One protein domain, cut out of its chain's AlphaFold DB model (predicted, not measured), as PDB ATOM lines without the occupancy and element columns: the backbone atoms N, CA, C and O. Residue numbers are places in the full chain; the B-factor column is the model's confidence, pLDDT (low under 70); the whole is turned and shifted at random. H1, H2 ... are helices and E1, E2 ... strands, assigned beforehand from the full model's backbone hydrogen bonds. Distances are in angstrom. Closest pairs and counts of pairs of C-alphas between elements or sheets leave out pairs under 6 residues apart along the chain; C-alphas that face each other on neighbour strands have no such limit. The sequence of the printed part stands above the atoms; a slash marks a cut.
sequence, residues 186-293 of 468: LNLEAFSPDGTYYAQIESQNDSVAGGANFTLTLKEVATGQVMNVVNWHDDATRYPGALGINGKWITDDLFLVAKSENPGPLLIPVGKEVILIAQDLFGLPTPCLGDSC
ATOM      1  N   LEU A 186      90.090 -72.252  -9.427       51.34
ATOM      2  CA  LEU A 186      91.200 -72.861  -8.675       51.34
ATOM      3  C   LEU A 186      92.458 -72.735  -9.529       51.34
ATOM      4  O   LEU A 186      92.789 -73.631 -10.301       51.34
ATOM      5  N   ASN A 187      93.121 -71.597  -9.390       61.16
ATOM      6  CA  ASN A 187      94.499 -71.428  -9.819       61.16
ATOM      7  C   ASN A 187      95.382 -71.819  -8.638       61.16
ATOM      8  O   ASN A 187      95.070 -71.488  -7.501       61.16
ATOM      9  N   LEU A 188      96.446 -72.579  -8.865       55.72
ATOM     10  CA  LEU A 188      97.294 -73.096  -7.780       55.72
ATOM     11  C   LEU A 188      98.057 -71.994  -7.047       55.72
ATOM     12  O   LEU A 188      98.305 -72.106  -5.852       55.72
ATOM     13  N   GLU A 189      98.273 -70.878  -7.735       68.94
ATOM     14  CA  GLU A 189      98.674 -69.595  -7.161       68.94
ATOM     15  C   GLU A 189      97.674 -69.058  -6.110       68.94
ATOM     16  O   GLU A 189      97.940 -68.050  -5.471       68.94
ATOM     17  N   ALA A 190      96.515 -69.693  -5.905       81.69
ATOM     18  CA  ALA A 190      95.570 -69.321  -4.860       81.69
ATOM     19  C   ALA A 190      96.087 -69.659  -3.460       81.69
ATOM     20  O   ALA A 190      95.664 -69.014  -2.504       81.69
ATOM     21  N   PHE A 191      96.974 -70.640  -3.298       85.62
ATOM     22  CA  PHE A 191      97.557 -70.939  -1.990       85.62
ATOM     23  C   PHE A 191      98.732 -70.008  -1.691       85.62
ATOM     24  O   PHE A 191      99.520 -69.704  -2.587       85.62
ATOM     25  N   SER A 192      98.846 -69.568  -0.436       90.69
ATOM     26  CA  SER A 192     100.073 -68.920   0.037       90.69
ATOM     27  C   SER A 192     101.260 -69.879  -0.123       90.69
ATOM     28  O   SER A 192     101.039 -71.093  -0.155       90.69
ATOM     29  N   PRO A 193     102.507 -69.385  -0.236       87.88
ATOM     30  CA  PRO A 193     103.672 -70.250  -0.426       87.88
ATOM     31  C   PRO A 193     103.784 -71.370   0.623       87.88
ATOM     32  O   PRO A 193     104.017 -72.516   0.261       87.88
ATOM     33  N   ASP A 194     103.511 -71.077   1.897       85.56
ATOM     34  CA  ASP A 194     103.450 -72.071   2.981       85.56
ATOM     35  C   ASP A 194     102.164 -72.930   3.036       85.56
ATOM     36  O   ASP A 194     102.029 -73.806   3.896       85.56
ATOM     37  N   GLY A 195     101.186 -72.670   2.166       84.06
ATOM     38  CA  GLY A 195      99.887 -73.340   2.125       84.06
ATOM     39  C   GLY A 195      98.944 -73.022   3.292       84.06
ATOM     40  O   GLY A 195      97.882 -73.644   3.398       84.06
ATOM     41  N   THR A 196      99.287 -72.078   4.176       87.50
ATOM     42  CA  THR A 196      98.457 -71.699   5.331       87.50
ATOM     43  C   THR A 196      97.157 -71.020   4.903       87.50
ATOM     44  O   THR A 196      96.111 -71.221   5.533       87.50
ATOM     45  N   TYR A 197      97.192 -70.235   3.826       91.00
ATOM     46  CA  TYR A 197      96.055 -69.465   3.338       91.00
ATOM     47  C   TYR A 197      95.676 -69.822   1.905       91.00
ATOM     48  O   TYR A 197      96.469 -70.326   1.116       91.00
ATOM     49  N   TYR A 198      94.420 -69.535   1.578       89.31
ATOM     50  CA  TYR A 198      93.829 -69.731   0.266       89.31
ATOM     51  C   TYR A 198      93.095 -68.460  -0.177       89.31
ATOM     52  O   TYR A 198      92.281 -67.905   0.568       89.31
ATOM     53  N   ALA A 199      93.386 -68.012  -1.392       90.56
ATOM     54  CA  ALA A 199      92.834 -66.843  -2.052       90.56
ATOM     55  C   ALA A 199      91.774 -67.263  -3.073       90.56
ATOM     56  O   ALA A 199      92.071 -67.839  -4.115       90.56
ATOM     57  N   GLN A 200      90.516 -66.945  -2.785       86.50
ATOM     58  CA  GLN A 200      89.397 -67.229  -3.674       86.50
ATOM     59  C   GLN A 200      88.956 -65.948  -4.381       86.50
ATOM     60  O   GLN A 200      88.518 -65.021  -3.705       86.50
ATOM     61  N   ILE A 201      89.024 -65.901  -5.712       85.31
ATOM     62  CA  ILE A 201      88.535 -64.764  -6.506       85.31
ATOM     63  C   ILE A 201      87.256 -65.173  -7.239       85.31
ATOM     64  O   ILE A 201      87.235 -66.156  -7.976       85.31
ATOM     65  N   GLU A 202      86.185 -64.412  -7.041       82.81
ATOM     66  CA  GLU A 202      84.886 -64.616  -7.683       82.81
ATOM     67  C   GLU A 202      84.503 -63.381  -8.506       82.81
ATOM     68  O   GLU A 202      84.554 -62.258  -8.006       82.81
ATOM     69  N   SER A 203      84.089 -63.577  -9.762       81.06
ATOM     70  CA  SER A 203      83.433 -62.524 -10.548       81.06
ATOM     71  C   SER A 203      81.952 -62.465 -10.183       81.06
ATOM     72  O   SER A 203      81.259 -63.479 -10.262       81.06
ATOM     73  N   GLN A 204      81.443 -61.287  -9.820       79.00
ATOM     74  CA  GLN A 204      80.038 -61.116  -9.436       79.00
ATOM     75  C   GLN A 204      79.080 -61.005 -10.632       79.00
ATOM     76  O   GLN A 204      77.882 -61.217 -10.463       79.00
ATOM     77  N   ASN A 205      79.578 -60.671 -11.828       71.25
ATOM     78  CA  ASN A 205      78.763 -60.521 -13.035       71.25
ATOM     79  C   ASN A 205      79.380 -61.311 -14.198       71.25
ATOM     80  O   ASN A 205      80.590 -61.233 -14.426       71.25
ATOM     81  N   ASP A 206      78.543 -62.015 -14.966       64.31
ATOM     82  CA  ASP A 206      78.917 -62.487 -16.301       64.31
ATOM     83  C   ASP A 206      79.190 -61.244 -17.159       64.31
ATOM     84  O   ASP A 206      78.302 -60.418 -17.370       64.31
ATOM     85  N   SER A 207      80.446 -61.076 -17.571       55.62
ATOM     86  CA  SER A 207      81.002 -59.913 -18.268       55.62
ATOM     87  C   SER A 207      80.032 -59.266 -19.270       55.62
ATOM     88  O   SER A 207      79.759 -59.821 -20.336       55.62
ATOM     89  N   VAL A 208      79.554 -58.060 -18.962       54.44
ATOM     90  CA  VAL A 208      78.900 -57.166 -19.929       54.44
ATOM     91  C   VAL A 208      79.877 -56.028 -20.209       54.44
ATOM     92  O   VAL A 208      80.622 -55.640 -19.316       54.44
ATOM     93  N   ALA A 209      79.908 -55.518 -21.443       63.62
ATOM     94  CA  ALA A 209      80.761 -54.398 -21.849       63.62
ATOM     95  C   ALA A 209      80.767 -53.277 -20.784       63.62
ATOM     96  O   ALA A 209      79.741 -52.628 -20.580       63.62
ATOM     97  N   GLY A 210      81.902 -53.096 -20.098       68.44
ATOM     98  CA  GLY A 210      82.037 -52.191 -18.944       68.44
ATOM     99  C   GLY A 210      82.708 -52.796 -17.701       68.44
ATOM    100  O   GLY A 210      82.408 -52.351 -16.600       68.44
ATOM    101  N   GLY A 211      83.564 -53.811 -17.863       77.69
ATOM    102  CA  GLY A 211      84.296 -54.451 -16.769       77.69
ATOM    103  C   GLY A 211      83.494 -55.445 -15.927       77.69
ATOM    104  O   GLY A 211      82.335 -55.760 -16.204       77.69
ATOM    105  N   ALA A 212      84.142 -55.995 -14.903       81.94
ATOM    106  CA  ALA A 212      83.534 -56.909 -13.947       81.94
ATOM    107  C   ALA A 212      83.924 -56.533 -12.515       81.94
ATOM    108  O   ALA A 212      85.000 -56.001 -12.245       81.94
ATOM    109  N   ASN A 213      82.999 -56.802 -11.596       85.81
ATOM    110  CA  ASN A 213      83.254 -56.678 -10.169       85.81
ATOM    111  C   ASN A 213      83.782 -58.007  -9.655       85.81
ATOM    112  O   ASN A 213      83.189 -59.052  -9.929       85.81
ATOM    113  N   PHE A 214      84.835 -57.939  -8.861       87.38
ATOM    114  CA  PHE A 214      85.492 -59.094  -8.288       87.38
ATOM    115  C   PHE A 214      85.432 -59.051  -6.773       87.38
ATOM    116  O   PHE A 214      85.493 -57.980  -6.167       87.38
ATOM    117  N   THR A 215      85.337 -60.231  -6.174       90.75
ATOM    118  CA  THR A 215      85.473 -60.445  -4.740       90.75
ATOM    119  C   THR A 215      86.619 -61.405  -4.489       90.75
ATOM    120  O   THR A 215      86.568 -62.550  -4.923       90.75
ATOM    121  N   LEU A 216      87.623 -60.959  -3.742       92.25
ATOM    122  CA  LEU A 216      88.661 -61.800  -3.162       92.25
ATOM    123  C   LEU A 216      88.244 -62.160  -1.745       92.25
ATOM    124  O   LEU A 216      87.964 -61.279  -0.930       92.25
ATOM    125  N   THR A 217      88.282 -63.445  -1.433       93.25
ATOM    126  CA  THR A 217      88.164 -63.962  -0.076       93.25
ATOM    127  C   THR A 217      89.456 -64.677   0.290       93.25
ATOM    128  O   THR A 217      89.780 -65.697  -0.315       93.25
ATOM    129  N   LEU A 218      90.177 -64.171   1.292       94.56
ATOM    130  CA  LEU A 218      91.326 -64.871   1.875       94.56
ATOM    131  C   LEU A 218      90.842 -65.728   3.042       94.56
ATOM    132  O   LEU A 218      90.146 -65.218   3.925       94.56
ATOM    133  N   LYS A 219      91.189 -67.014   3.052       93.00
ATOM    134  CA  LYS A 219      90.782 -67.981   4.082       93.00
ATOM    135  C   LYS A 219      91.992 -68.700   4.661       93.00
ATOM    136  O   LYS A 219      92.902 -69.039   3.918       93.00
ATOM    137  N   GLU A 220      91.980 -68.984   5.957       92.31
ATOM    138  CA  GLU A 220      92.911 -69.940   6.566       92.31
ATOM    139  C   GLU A 220      92.498 -71.368   6.181       92.31
ATOM    140  O   GLU A 220      91.349 -71.766   6.395       92.31
ATOM    141  N   VAL A 221      93.419 -72.151   5.620       82.81
ATOM    142  CA  VAL A 221      93.130 -73.482   5.060       82.81
ATOM    143  C   VAL A 221      92.689 -74.467   6.142       82.81
ATOM    144  O   VAL A 221      91.723 -75.205   5.951       82.81
ATOM    145  N   ALA A 222      93.352 -74.462   7.301       80.75
ATOM    146  CA  ALA A 222      93.098 -75.434   8.366       80.75
ATOM    147  C   ALA A 222      91.703 -75.299   9.002       80.75
ATOM    148  O   ALA A 222      91.102 -76.295   9.411       80.75
ATOM    149  N   THR A 223      91.194 -74.071   9.114       89.75
ATOM    150  CA  THR A 223      89.947 -73.763   9.832       89.75
ATOM    151  C   THR A 223      88.804 -73.354   8.903       89.75
ATOM    152  O   THR A 223      87.640 -73.402   9.303       89.75
ATOM    153  N   GLY A 224      89.120 -72.931   7.676       85.31
ATOM    154  CA  GLY A 224      88.194 -72.261   6.769       85.31
ATOM    155  C   GLY A 224      87.820 -70.840   7.210       85.31
ATOM    156  O   GLY A 224      86.894 -70.260   6.636       85.31
ATOM    157  N   GLN A 225      88.481 -70.276   8.231       94.62
ATOM    158  CA  GLN A 225      88.199 -68.929   8.722       94.62
ATOM    159  C   GLN A 225      88.487 -67.896   7.630       94.62
ATOM    160  O   GLN A 225      89.577 -67.860   7.068       94.62
ATOM    161  N   VAL A 226      87.516 -67.022   7.358       96.12
ATOM    162  CA  VAL A 226      87.693 -65.890   6.440       96.12
ATOM    163  C   VAL A 226      88.507 -64.798   7.132       96.12
ATOM    164  O   VAL A 226      88.089 -64.270   8.163       96.12
ATOM    165  N   MET A 227      89.652 -64.460   6.545       98.00
ATOM    166  CA  MET A 227      90.597 -63.461   7.045       98.00
ATOM    167  C   MET A 227      90.356 -62.087   6.419       98.00
ATOM    168  O   MET A 227      90.385 -61.076   7.119       98.00
ATOM    169  N   ASN A 228      90.062 -62.050   5.117       97.94
ATOM    170  CA  ASN A 228      89.758 -60.827   4.377       97.94
ATOM    171  C   ASN A 228      88.642 -61.089   3.362       97.94
ATOM    172  O   ASN A 228      88.561 -62.175   2.789       97.94
ATOM    173  N   VAL A 229      87.827 -60.065   3.107       96.25
ATOM    174  CA  VAL A 229      86.913 -59.992   1.960       96.25
ATOM    175  C   VAL A 229      87.131 -58.640   1.299       96.25
ATOM    176  O   VAL A 229      86.924 -57.605   1.934       96.25
ATOM    177  N   VAL A 230      87.572 -58.642   0.048       95.31
ATOM    178  CA  VAL A 230      87.962 -57.435  -0.688       95.31
ATOM    179  C   VAL A 230      87.209 -57.399  -2.003       95.31
ATOM    180  O   VAL A 230      87.139 -58.405  -2.697       95.31
ATOM    181  N   ASN A 231      86.628 -56.248  -2.340       93.19
ATOM    182  CA  ASN A 231      85.896 -56.061  -3.589       93.19
ATOM    183  C   ASN A 231      86.586 -54.997  -4.437       93.19
ATOM    184  O   ASN A 231      86.969 -53.956  -3.902       93.19
ATOM    185  N   TRP A 232      86.697 -55.235  -5.741       90.19
ATOM    186  CA  TRP A 232      87.213 -54.255  -6.698       90.19
ATOM    187  C   TRP A 232      86.518 -54.379  -8.050       90.19
ATOM    188  O   TRP A 232      85.755 -55.315  -8.296       90.19
ATOM    189  N   HIS A 233      86.792 -53.414  -8.918       86.75
ATOM    190  CA  HIS A 233      86.363 -53.408 -10.309       86.75
ATOM    191  C   HIS A 233      87.584 -53.438 -11.235       86.75
ATOM    192  O   HIS A 233      88.568 -52.744 -10.965       86.75
ATOM    193  N   ASP A 234      87.529 -54.223 -12.309       82.62
ATOM    194  CA  ASP A 234      88.517 -54.179 -13.397       82.62
ATOM    195  C   ASP A 234      87.831 -54.383 -14.757       82.62
ATOM    196  O   ASP A 234      86.800 -55.061 -14.848       82.62
ATOM    197  N   ASP A 235      88.424 -53.852 -15.828       75.88
ATOM    198  CA  ASP A 235      87.986 -54.112 -17.199       75.88
ATOM    199  C   ASP A 235      88.378 -55.541 -17.608       75.88
ATOM    200  O   ASP A 235      89.387 -55.800 -18.274       75.88
ATOM    201  N   ALA A 236      87.538 -56.491 -17.193       60.91
ATOM    202  CA  ALA A 236      87.675 -57.919 -17.457       60.91
ATOM    203  C   ALA A 236      87.749 -58.273 -18.950       60.91
ATOM    204  O   ALA A 236      88.122 -59.392 -19.292       60.91
ATOM    205  N   THR A 237      87.407 -57.342 -19.852       59.91
ATOM    206  CA  THR A 237      87.455 -57.598 -21.294       59.91
ATOM    207  C   THR A 237      88.876 -57.694 -21.845       59.91
ATOM    208  O   THR A 237      89.038 -58.118 -22.989       59.91
ATOM    209  N   ARG A 238      89.906 -57.307 -21.071       57.81
ATOM    210  CA  ARG A 238      91.242 -57.085 -21.640       57.81
ATOM    211  C   ARG A 238      92.307 -58.112 -21.276       57.81
ATOM    212  O   ARG A 238      93.093 -58.413 -22.164       57.81
ATOM    213  N   TYR A 239      92.350 -58.666 -20.060       52.84
ATOM    214  CA  TYR A 239      93.391 -59.641 -19.678       52.84
ATOM    215  C   TYR A 239      92.962 -60.554 -18.512       52.84
ATOM    216  O   TYR A 239      93.011 -60.127 -17.355       52.84
ATOM    217  N   PRO A 240      92.586 -61.821 -18.757       47.81
ATOM    218  CA  PRO A 240      92.499 -62.813 -17.692       47.81
ATOM    219  C   PRO A 240      93.926 -63.246 -17.297       47.81
ATOM    220  O   PRO A 240      94.546 -64.050 -17.982       47.81
ATOM    221  N   GLY A 241      94.498 -62.665 -16.235       43.44
ATOM    222  CA  GLY A 241      95.760 -63.155 -15.647       43.44
ATOM    223  C   GLY A 241      95.629 -64.560 -15.028       43.44
ATOM    224  O   GLY A 241      94.514 -65.051 -14.869       43.44
ATOM    225  N   ALA A 242      96.754 -65.175 -14.635       47.00
ATOM    226  CA  ALA A 242      96.849 -66.571 -14.174       47.00
ATOM    227  C   ALA A 242      96.057 -66.905 -12.895       47.00
ATOM    228  O   ALA A 242      95.662 -68.047 -12.733       47.00
ATOM    229  N   LEU A 243      95.729 -65.921 -12.045       46.09
ATOM    230  CA  LEU A 243      94.779 -66.065 -10.926       46.09
ATOM    231  C   LEU A 243      93.344 -65.626 -11.246       46.09
ATOM    232  O   LEU A 243      92.471 -65.652 -10.381       46.09
ATOM    233  N   GLY A 244      93.088 -65.236 -12.490       51.38
ATOM    234  CA  GLY A 244      92.042 -64.284 -12.805       51.38
ATOM    235  C   GLY A 244      92.427 -62.917 -12.234       51.38
ATOM    236  O   GLY A 244      92.402 -62.695 -11.028       51.38
ATOM    237  N   ILE A 245      92.730 -61.969 -13.120       59.09
ATOM    238  CA  ILE A 245      92.762 -60.526 -12.821       59.09
ATOM    239  C   ILE A 245      93.877 -60.090 -11.843       59.09
ATOM    240  O   ILE A 245      93.661 -59.305 -10.925       59.09
ATOM    241  N   ASN A 246      95.111 -60.550 -12.083       70.88
ATOM    242  CA  ASN A 246      96.343 -59.962 -11.519       70.88
ATOM    243  C   ASN A 246      96.557 -60.134 -10.000       70.88
ATOM    244  O   ASN A 246      97.339 -59.392  -9.404       70.88
ATOM    245  N   GLY A 247      95.885 -61.099  -9.368       85.81
ATOM    246  CA  GLY A 247      96.222 -61.542  -8.013       85.81
ATOM    247  C   GLY A 247      97.550 -62.309  -7.980       85.81
ATOM    248  O   GLY A 247      97.835 -63.021  -8.936       85.81
ATOM    249  N   LYS A 248      98.345 -62.191  -6.909       90.38
ATOM    250  CA  LYS A 248      99.430 -63.132  -6.563       90.38
ATOM    251  C   LYS A 248      99.808 -63.038  -5.086       90.38
ATOM    252  O   LYS A 248      99.776 -61.951  -4.509       90.38
ATOM    253  N   TRP A 249     100.226 -64.149  -4.486       92.56
ATOM    254  CA  TRP A 249     100.916 -64.105  -3.196       92.56
ATOM    255  C   TRP A 249     102.324 -63.531  -3.361       92.56
ATOM    256  O   TRP A 249     103.011 -63.809  -4.344       92.56
ATOM    257  N   ILE A 250     102.730 -62.706  -2.400       92.69
ATOM    258  CA  ILE A 250     104.071 -62.115  -2.316       92.69
ATOM    259  C   ILE A 250     104.875 -62.774  -1.196       92.69
ATOM    260  O   ILE A 250     106.057 -63.055  -1.366       92.69
ATOM    261  N   THR A 251     104.217 -63.033  -0.067       93.75
ATOM    262  CA  THR A 251     104.721 -63.809   1.073       93.75
ATOM    263  C   THR A 251     103.618 -64.753   1.550       93.75
ATOM    264  O   THR A 251     102.515 -64.754   0.998       93.75
ATOM    265  N   ASP A 252     103.887 -65.509   2.614       94.38
ATOM    266  CA  ASP A 252     102.900 -66.356   3.292       94.38
ATOM    267  C   ASP A 252     101.654 -65.590   3.759       94.38
ATOM    268  O   ASP A 252     100.561 -66.140   3.797       94.38
ATOM    269  N   ASP A 253     101.785 -64.305   4.094       96.94
ATOM    270  CA  ASP A 253     100.728 -63.497   4.709       96.94
ATOM    271  C   ASP A 253     100.414 -62.195   3.954       96.94
ATOM    272  O   ASP A 253      99.736 -61.311   4.493       96.94
ATOM    273  N   LEU A 254     100.872 -62.071   2.704       96.69
ATOM    274  CA  LEU A 254     100.722 -60.861   1.901       96.69
ATOM    275  C   LEU A 254     100.286 -61.182   0.471       96.69
ATOM    276  O   LEU A 254     101.025 -61.792  -0.301       96.69
ATOM    277  N   PHE A 255      99.093 -60.712   0.108       95.25
ATOM    278  CA  PHE A 255      98.518 -60.890  -1.223       95.25
ATOM    279  C   PHE A 255      98.492 -59.567  -1.993       95.25
ATOM    280  O   PHE A 255      98.097 -58.532  -1.456       95.25
ATOM    281  N   LEU A 256      98.887 -59.593  -3.262       95.00
ATOM    282  CA  LEU A 256      98.872 -58.449  -4.168       95.00
ATOM    283  C   LEU A 256      97.750 -58.609  -5.193       95.00
ATOM    284  O   LEU A 256      97.654 -59.643  -5.842       95.00
ATOM    285  N   VAL A 257      96.968 -57.551  -5.406       93.06
ATOM    286  CA  VAL A 257      96.171 -57.359  -6.624       93.06
ATOM    287  C   VAL A 257      96.890 -56.297  -7.449       93.06
ATOM    288  O   VAL A 257      96.770 -55.100  -7.183       93.06
ATOM    289  N   ALA A 258      97.688 -56.737  -8.425       90.75
ATOM    290  CA  ALA A 258      98.621 -55.878  -9.162       90.75
ATOM    291  C   ALA A 258      97.919 -54.813 -10.020       90.75
ATOM    292  O   ALA A 258      98.524 -53.804 -10.378       90.75
ATOM    293  N   LYS A 259      96.637 -55.013 -10.330       87.38
ATOM    294  CA  LYS A 259      95.827 -54.079 -11.102       87.38
ATOM    295  C   LYS A 259      94.374 -54.139 -10.646       87.38
ATOM    296  O   LYS A 259      93.789 -55.213 -10.565       87.38
ATOM    297  N   SER A 260      93.789 -52.972 -10.417       87.88
ATOM    298  CA  SER A 260      92.341 -52.776 -10.456       87.88
ATOM    299  C   SER A 260      92.054 -51.371 -10.978       87.88
ATOM    300  O   SER A 260      92.901 -50.486 -10.849       87.88
ATOM    301  N   GLU A 261      90.889 -51.146 -11.576       83.62
ATOM    302  CA  GLU A 261      90.484 -49.799 -12.000       83.62
ATOM    303  C   GLU A 261      89.984 -48.977 -10.818       83.62
ATOM    304  O   GLU A 261      90.267 -47.786 -10.708       83.62
ATOM    305  N   ASN A 262      89.256 -49.628  -9.912       84.50
ATOM    306  CA  ASN A 262      88.731 -49.005  -8.714       84.50
ATOM    307  C   ASN A 262      88.817 -49.990  -7.538       84.50
ATOM    308  O   ASN A 262      88.137 -51.024  -7.573       84.50
ATOM    309  N   PRO A 263      89.607 -49.675  -6.496       89.12
ATOM    310  CA  PRO A 263      90.240 -48.375  -6.201       89.12
ATOM    311  C   PRO A 263      91.690 -48.213  -6.707       89.12
ATOM    312  O   PRO A 263      92.400 -47.329  -6.231       89.12
ATOM    313  N   GLY A 264      92.162 -49.049  -7.632       89.06
ATOM    314  CA  GLY A 264      93.580 -49.133  -8.002       89.06
ATOM    315  C   GLY A 264      94.253 -50.396  -7.446       89.06
ATOM    316  O   GLY A 264      93.610 -51.193  -6.759       89.06
ATOM    317  N   PRO A 265      95.541 -50.623  -7.733       92.75
ATOM    318  CA  PRO A 265      96.270 -51.774  -7.208       92.75
ATOM    319  C   PRO A 265      96.188 -51.880  -5.677       92.75
ATOM    320  O   PRO A 265      96.245 -50.867  -4.974       92.75
ATOM    321  N   LEU A 266      96.050 -53.104  -5.165       95.50
ATOM    322  CA  LEU A 266      95.796 -53.385  -3.747       95.50
ATOM    323  C   LEU A 266      96.895 -54.258  -3.158       95.50
ATOM    324  O   LEU A 266      97.303 -55.238  -3.777       95.50
ATOM    325  N   LEU A 267      97.290 -53.961  -1.923       97.06
ATOM    326  CA  LEU A 267      98.129 -54.831  -1.106       97.06
ATOM    327  C   LEU A 267      97.333 -55.270   0.126       97.06
ATOM    328  O   LEU A 267      96.756 -54.446   0.834       97.06
ATOM    329  N   ILE A 268      97.254 -56.577   0.358       97.50
ATOM    330  CA  ILE A 268      96.288 -57.188   1.274       97.50
ATOM    331  C   ILE A 268      97.050 -58.068   2.267       97.50
ATOM    332  O   ILE A 268      97.253 -59.258   2.010       97.50
ATOM    333  N   PRO A 269      97.490 -57.508   3.408       97.81
ATOM    334  CA  PRO A 269      98.043 -58.310   4.484       97.81
ATOM    335  C   PRO A 269      96.925 -59.113   5.161       97.81
ATOM    336  O   PRO A 269      95.858 -58.578   5.493       97.81
ATOM    337  N   VAL A 270      97.169 -60.399   5.394       97.81
ATOM    338  CA  VAL A 270      96.152 -61.323   5.900       97.81
ATOM    339  C   VAL A 270      95.652 -60.897   7.287       97.81
ATOM    340  O   VAL A 270      96.425 -60.662   8.217       97.81
ATOM    341  N   GLY A 271      94.331 -60.774   7.428       97.69
ATOM    342  CA  GLY A 271      93.650 -60.370   8.661       97.69
ATOM    343  C   GLY A 271      93.837 -58.899   9.055       97.69
ATOM    344  O   GLY A 271      93.436 -58.519  10.158       97.69
ATOM    345  N   LYS A 272      94.446 -58.069   8.197       98.00
ATOM    346  CA  LYS A 272      94.666 -56.631   8.430       98.00
ATOM    347  C   LYS A 272      93.914 -55.773   7.406       98.00
ATOM    348  O   LYS A 272      93.236 -56.280   6.514       98.00
ATOM    349  N   GLU A 273      94.003 -54.458   7.582       97.75
ATOM    350  CA  GLU A 273      93.429 -53.475   6.662       97.75
ATOM    351  C   GLU A 273      94.115 -53.532   5.287       97.75
ATOM    352  O   GLU A 273      95.324 -53.746   5.195       97.75
ATOM    353  N   VAL A 274      93.318 -53.367   4.228       97.62
ATOM    354  CA  VAL A 274      93.791 -53.332   2.838       97.62
ATOM    355  C   VAL A 274      94.496 -52.006   2.580       97.62
ATOM    356  O   VAL A 274      93.957 -50.954   2.911       97.62
ATOM    357  N   ILE A 275      95.659 -52.064   1.940       97.62
ATOM    358  CA  ILE A 275      96.438 -50.897   1.532       97.62
ATOM    359  C   ILE A 275      96.108 -50.584   0.069       97.62
ATOM    360  O   ILE A 275      96.287 -51.424  -0.820       97.62
ATOM    361  N   LEU A 276      95.646 -49.363  -0.187       95.81
ATOM    362  CA  LEU A 276      95.391 -48.833  -1.523       95.81
ATOM    363  C   LEU A 276      96.708 -48.313  -2.091       95.81
ATOM    364  O   LEU A 276      97.071 -47.169  -1.846       95.81
ATOM    365  N   ILE A 277      97.448 -49.133  -2.839       95.56
ATOM    366  CA  ILE A 277      98.861 -48.868  -3.156       95.56
ATOM    367  C   ILE A 277      99.069 -47.465  -3.738       95.56
ATOM    368  O   ILE A 277      99.858 -46.688  -3.204       95.56
ATOM    369  N   ALA A 278      98.324 -47.108  -4.788       91.81
ATOM    370  CA  ALA A 278      98.459 -45.808  -5.444       91.81
ATOM    371  C   ALA A 278      98.204 -44.628  -4.483       91.81
ATOM    372  O   ALA A 278      98.921 -43.630  -4.521       91.81
ATOM    373  N   GLN A 279      97.213 -44.748  -3.600       92.88
ATOM    374  CA  GLN A 279      96.814 -43.675  -2.691       92.88
ATOM    375  C   GLN A 279      97.682 -43.627  -1.432       92.88
ATOM    376  O   GLN A 279      98.227 -42.578  -1.091       92.88
ATOM    377  N   ASP A 280      97.811 -44.756  -0.746       96.19
ATOM    378  CA  ASP A 280      98.410 -44.843   0.581       96.19
ATOM    379  C   ASP A 280      99.942 -44.835   0.524       96.19
ATOM    380  O   ASP A 280     100.576 -44.313   1.440       96.19
ATOM    381  N   LEU A 281     100.541 -45.385  -0.544       96.12
ATOM    382  CA  LEU A 281     102.000 -45.486  -0.681       96.12
ATOM    383  C   LEU A 281     102.582 -44.431  -1.626       96.12
ATOM    384  O   LEU A 281     103.644 -43.887  -1.342       96.12
ATOM    385  N   PHE A 282     101.885 -44.107  -2.720       93.69
ATOM    386  CA  PHE A 282     102.369 -43.144  -3.722       93.69
ATOM    387  C   PHE A 282     101.741 -41.748  -3.600       93.69
ATOM    388  O   PHE A 282     102.159 -40.822  -4.295       93.69
ATOM    389  N   GLY A 283     100.748 -41.560  -2.722       92.25
ATOM    390  CA  GLY A 283     100.075 -40.270  -2.545       92.25
ATOM    391  C   GLY A 283      99.312 -39.797  -3.787       92.25
ATOM    392  O   GLY A 283      99.014 -38.605  -3.910       92.25
ATOM    393  N   LEU A 284      99.013 -40.704  -4.719       87.56
ATOM    394  CA  LEU A 284      98.218 -40.400  -5.899       87.56
ATOM    395  C   LEU A 284      96.751 -40.228  -5.480       87.56
ATOM    396  O   LEU A 284      96.284 -40.882  -4.542       87.56
ATOM    397  N   PRO A 285      95.986 -39.343  -6.141       83.44
ATOM    398  CA  PRO A 285      94.552 -39.281  -5.901       83.44
ATOM    399  C   PRO A 285      93.929 -40.648  -6.199       83.44
ATOM    400  O   PRO A 285      94.413 -41.363  -7.078       83.44
ATOM    401  N   THR A 286      92.846 -40.996  -5.494       70.12
ATOM    402  CA  THR A 286      92.075 -42.205  -5.802       70.12
ATOM    403  C   THR A 286      91.794 -42.218  -7.309       70.12
ATOM    404  O   THR A 286      91.222 -41.233  -7.798       70.12
ATOM    405  N   PRO A 287      92.224 -43.255  -8.054       61.72
ATOM    406  CA  PRO A 287      91.970 -43.330  -9.485       61.72
ATOM    407  C   PRO A 287      90.462 -43.168  -9.695       61.72
ATOM    408  O   PRO A 287      89.643 -43.809  -9.039       61.72
ATOM    409  N   CYS A 288      90.106 -42.149 -10.474       53.69
ATOM    410  CA  CYS A 288      88.775 -41.560 -10.478       53.69
ATOM    411  C   CYS A 288      87.668 -42.582 -10.812       53.69
ATOM    412  O   CYS A 288      87.831 -43.485 -11.626       53.69
ATOM    413  N   LEU A 289      86.483 -42.396 -10.231       48.84
ATOM    414  CA  LEU A 289      85.290 -43.177 -10.565       48.84
ATOM    415  C   LEU A 289      84.700 -42.699 -11.913       48.84
ATOM    416  O   LEU A 289      84.070 -41.641 -11.944       48.84
ATOM    417  N   GLY A 290      84.866 -43.457 -13.009       52.00
ATOM    418  CA  GLY A 290      84.111 -43.285 -14.270       52.00
ATOM    419  C   GLY A 290      84.921 -43.359 -15.578       52.00
ATOM    420  O   GLY A 290      86.131 -43.554 -15.564       52.00
ATOM    421  N   ASP A 291      84.241 -43.132 -16.714       54.12
ATOM    422  CA  ASP A 291      84.760 -43.223 -18.102       54.12
ATOM    423  C   ASP A 291      85.932 -42.269 -18.440       54.12
ATOM    424  O   ASP A 291      86.432 -42.258 -19.565       54.12
ATOM    425  N   SER A 292      86.350 -41.418 -17.499       54.00
ATOM    426  CA  SER A 292      87.362 -40.375 -17.695       54.00
ATOM    427  C   SER A 292      88.701 -40.672 -17.015       54.00
ATOM    428  O   SER A 292      89.488 -39.749 -16.807       54.00
ATOM    429  N   CYS A 293      88.962 -41.917 -16.614       60.94
ATOM    430  CA  CYS A 293      90.286 -42.301 -16.133       60.94
ATOM    431  C   CYS A 293      91.273 -42.323 -17.295       60.94
ATOM    432  O   CYS A 293      91.286 -43.243 -18.107       60.94
TER     433      CYS A 293
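Overview. This is residues 186 to 293 of the 468 residues of an uncharacterized protein of Anaerolineales bacterium (UniProt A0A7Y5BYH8). Two small antiparallel sheets, E1 E2 E3 and E4 E5 E6, stand face to face as a sandwich, amid many loops; short H1 grazes the second. The 108 printed residues have little regular structure: 43 in six strands, then one helix, mostly strand. Each sheet is a meander, its strands neighbours in chain order. The whole is compact, radius of gyration of the C-alphas 13.8 A, spanning 44 by 33 by 19 A.

Arrangement. E1, residues 197 to 203, E2, 212 to 220, and E3, 226 to 234, form a twisted sheet; N 217 to O 200 and N 216 to O 230 are each 2.8 A. In E4, 247 to 251, E5, 254 to 257, and E6, 266 to 269, N 248 to O 256 and N 268 to O 255 are each 2.8 A. The sheets' best planes are 14 degrees apart. H1, 277 to 281, has its O i to N i+4 pair within hydrogen-bond range; the closest C-alphas of E6 and H1, Leu 266 and Ile 277, are 5.5 A apart.

Along the chain. E2 spans 26.0 A, E3 23.1 A. C-alpha 197 begins E1 at (96.055, -69.465, 3.338); C-alpha 281 ends H1 at (102.000, -45.486, -0.681).

Size, cuts and confidence. The printed part has no cut. The long link is E3 to E4. pLDDT is under 70 at residues 186 to 189, 206 to 210, 236 to 245 and 287 to 293.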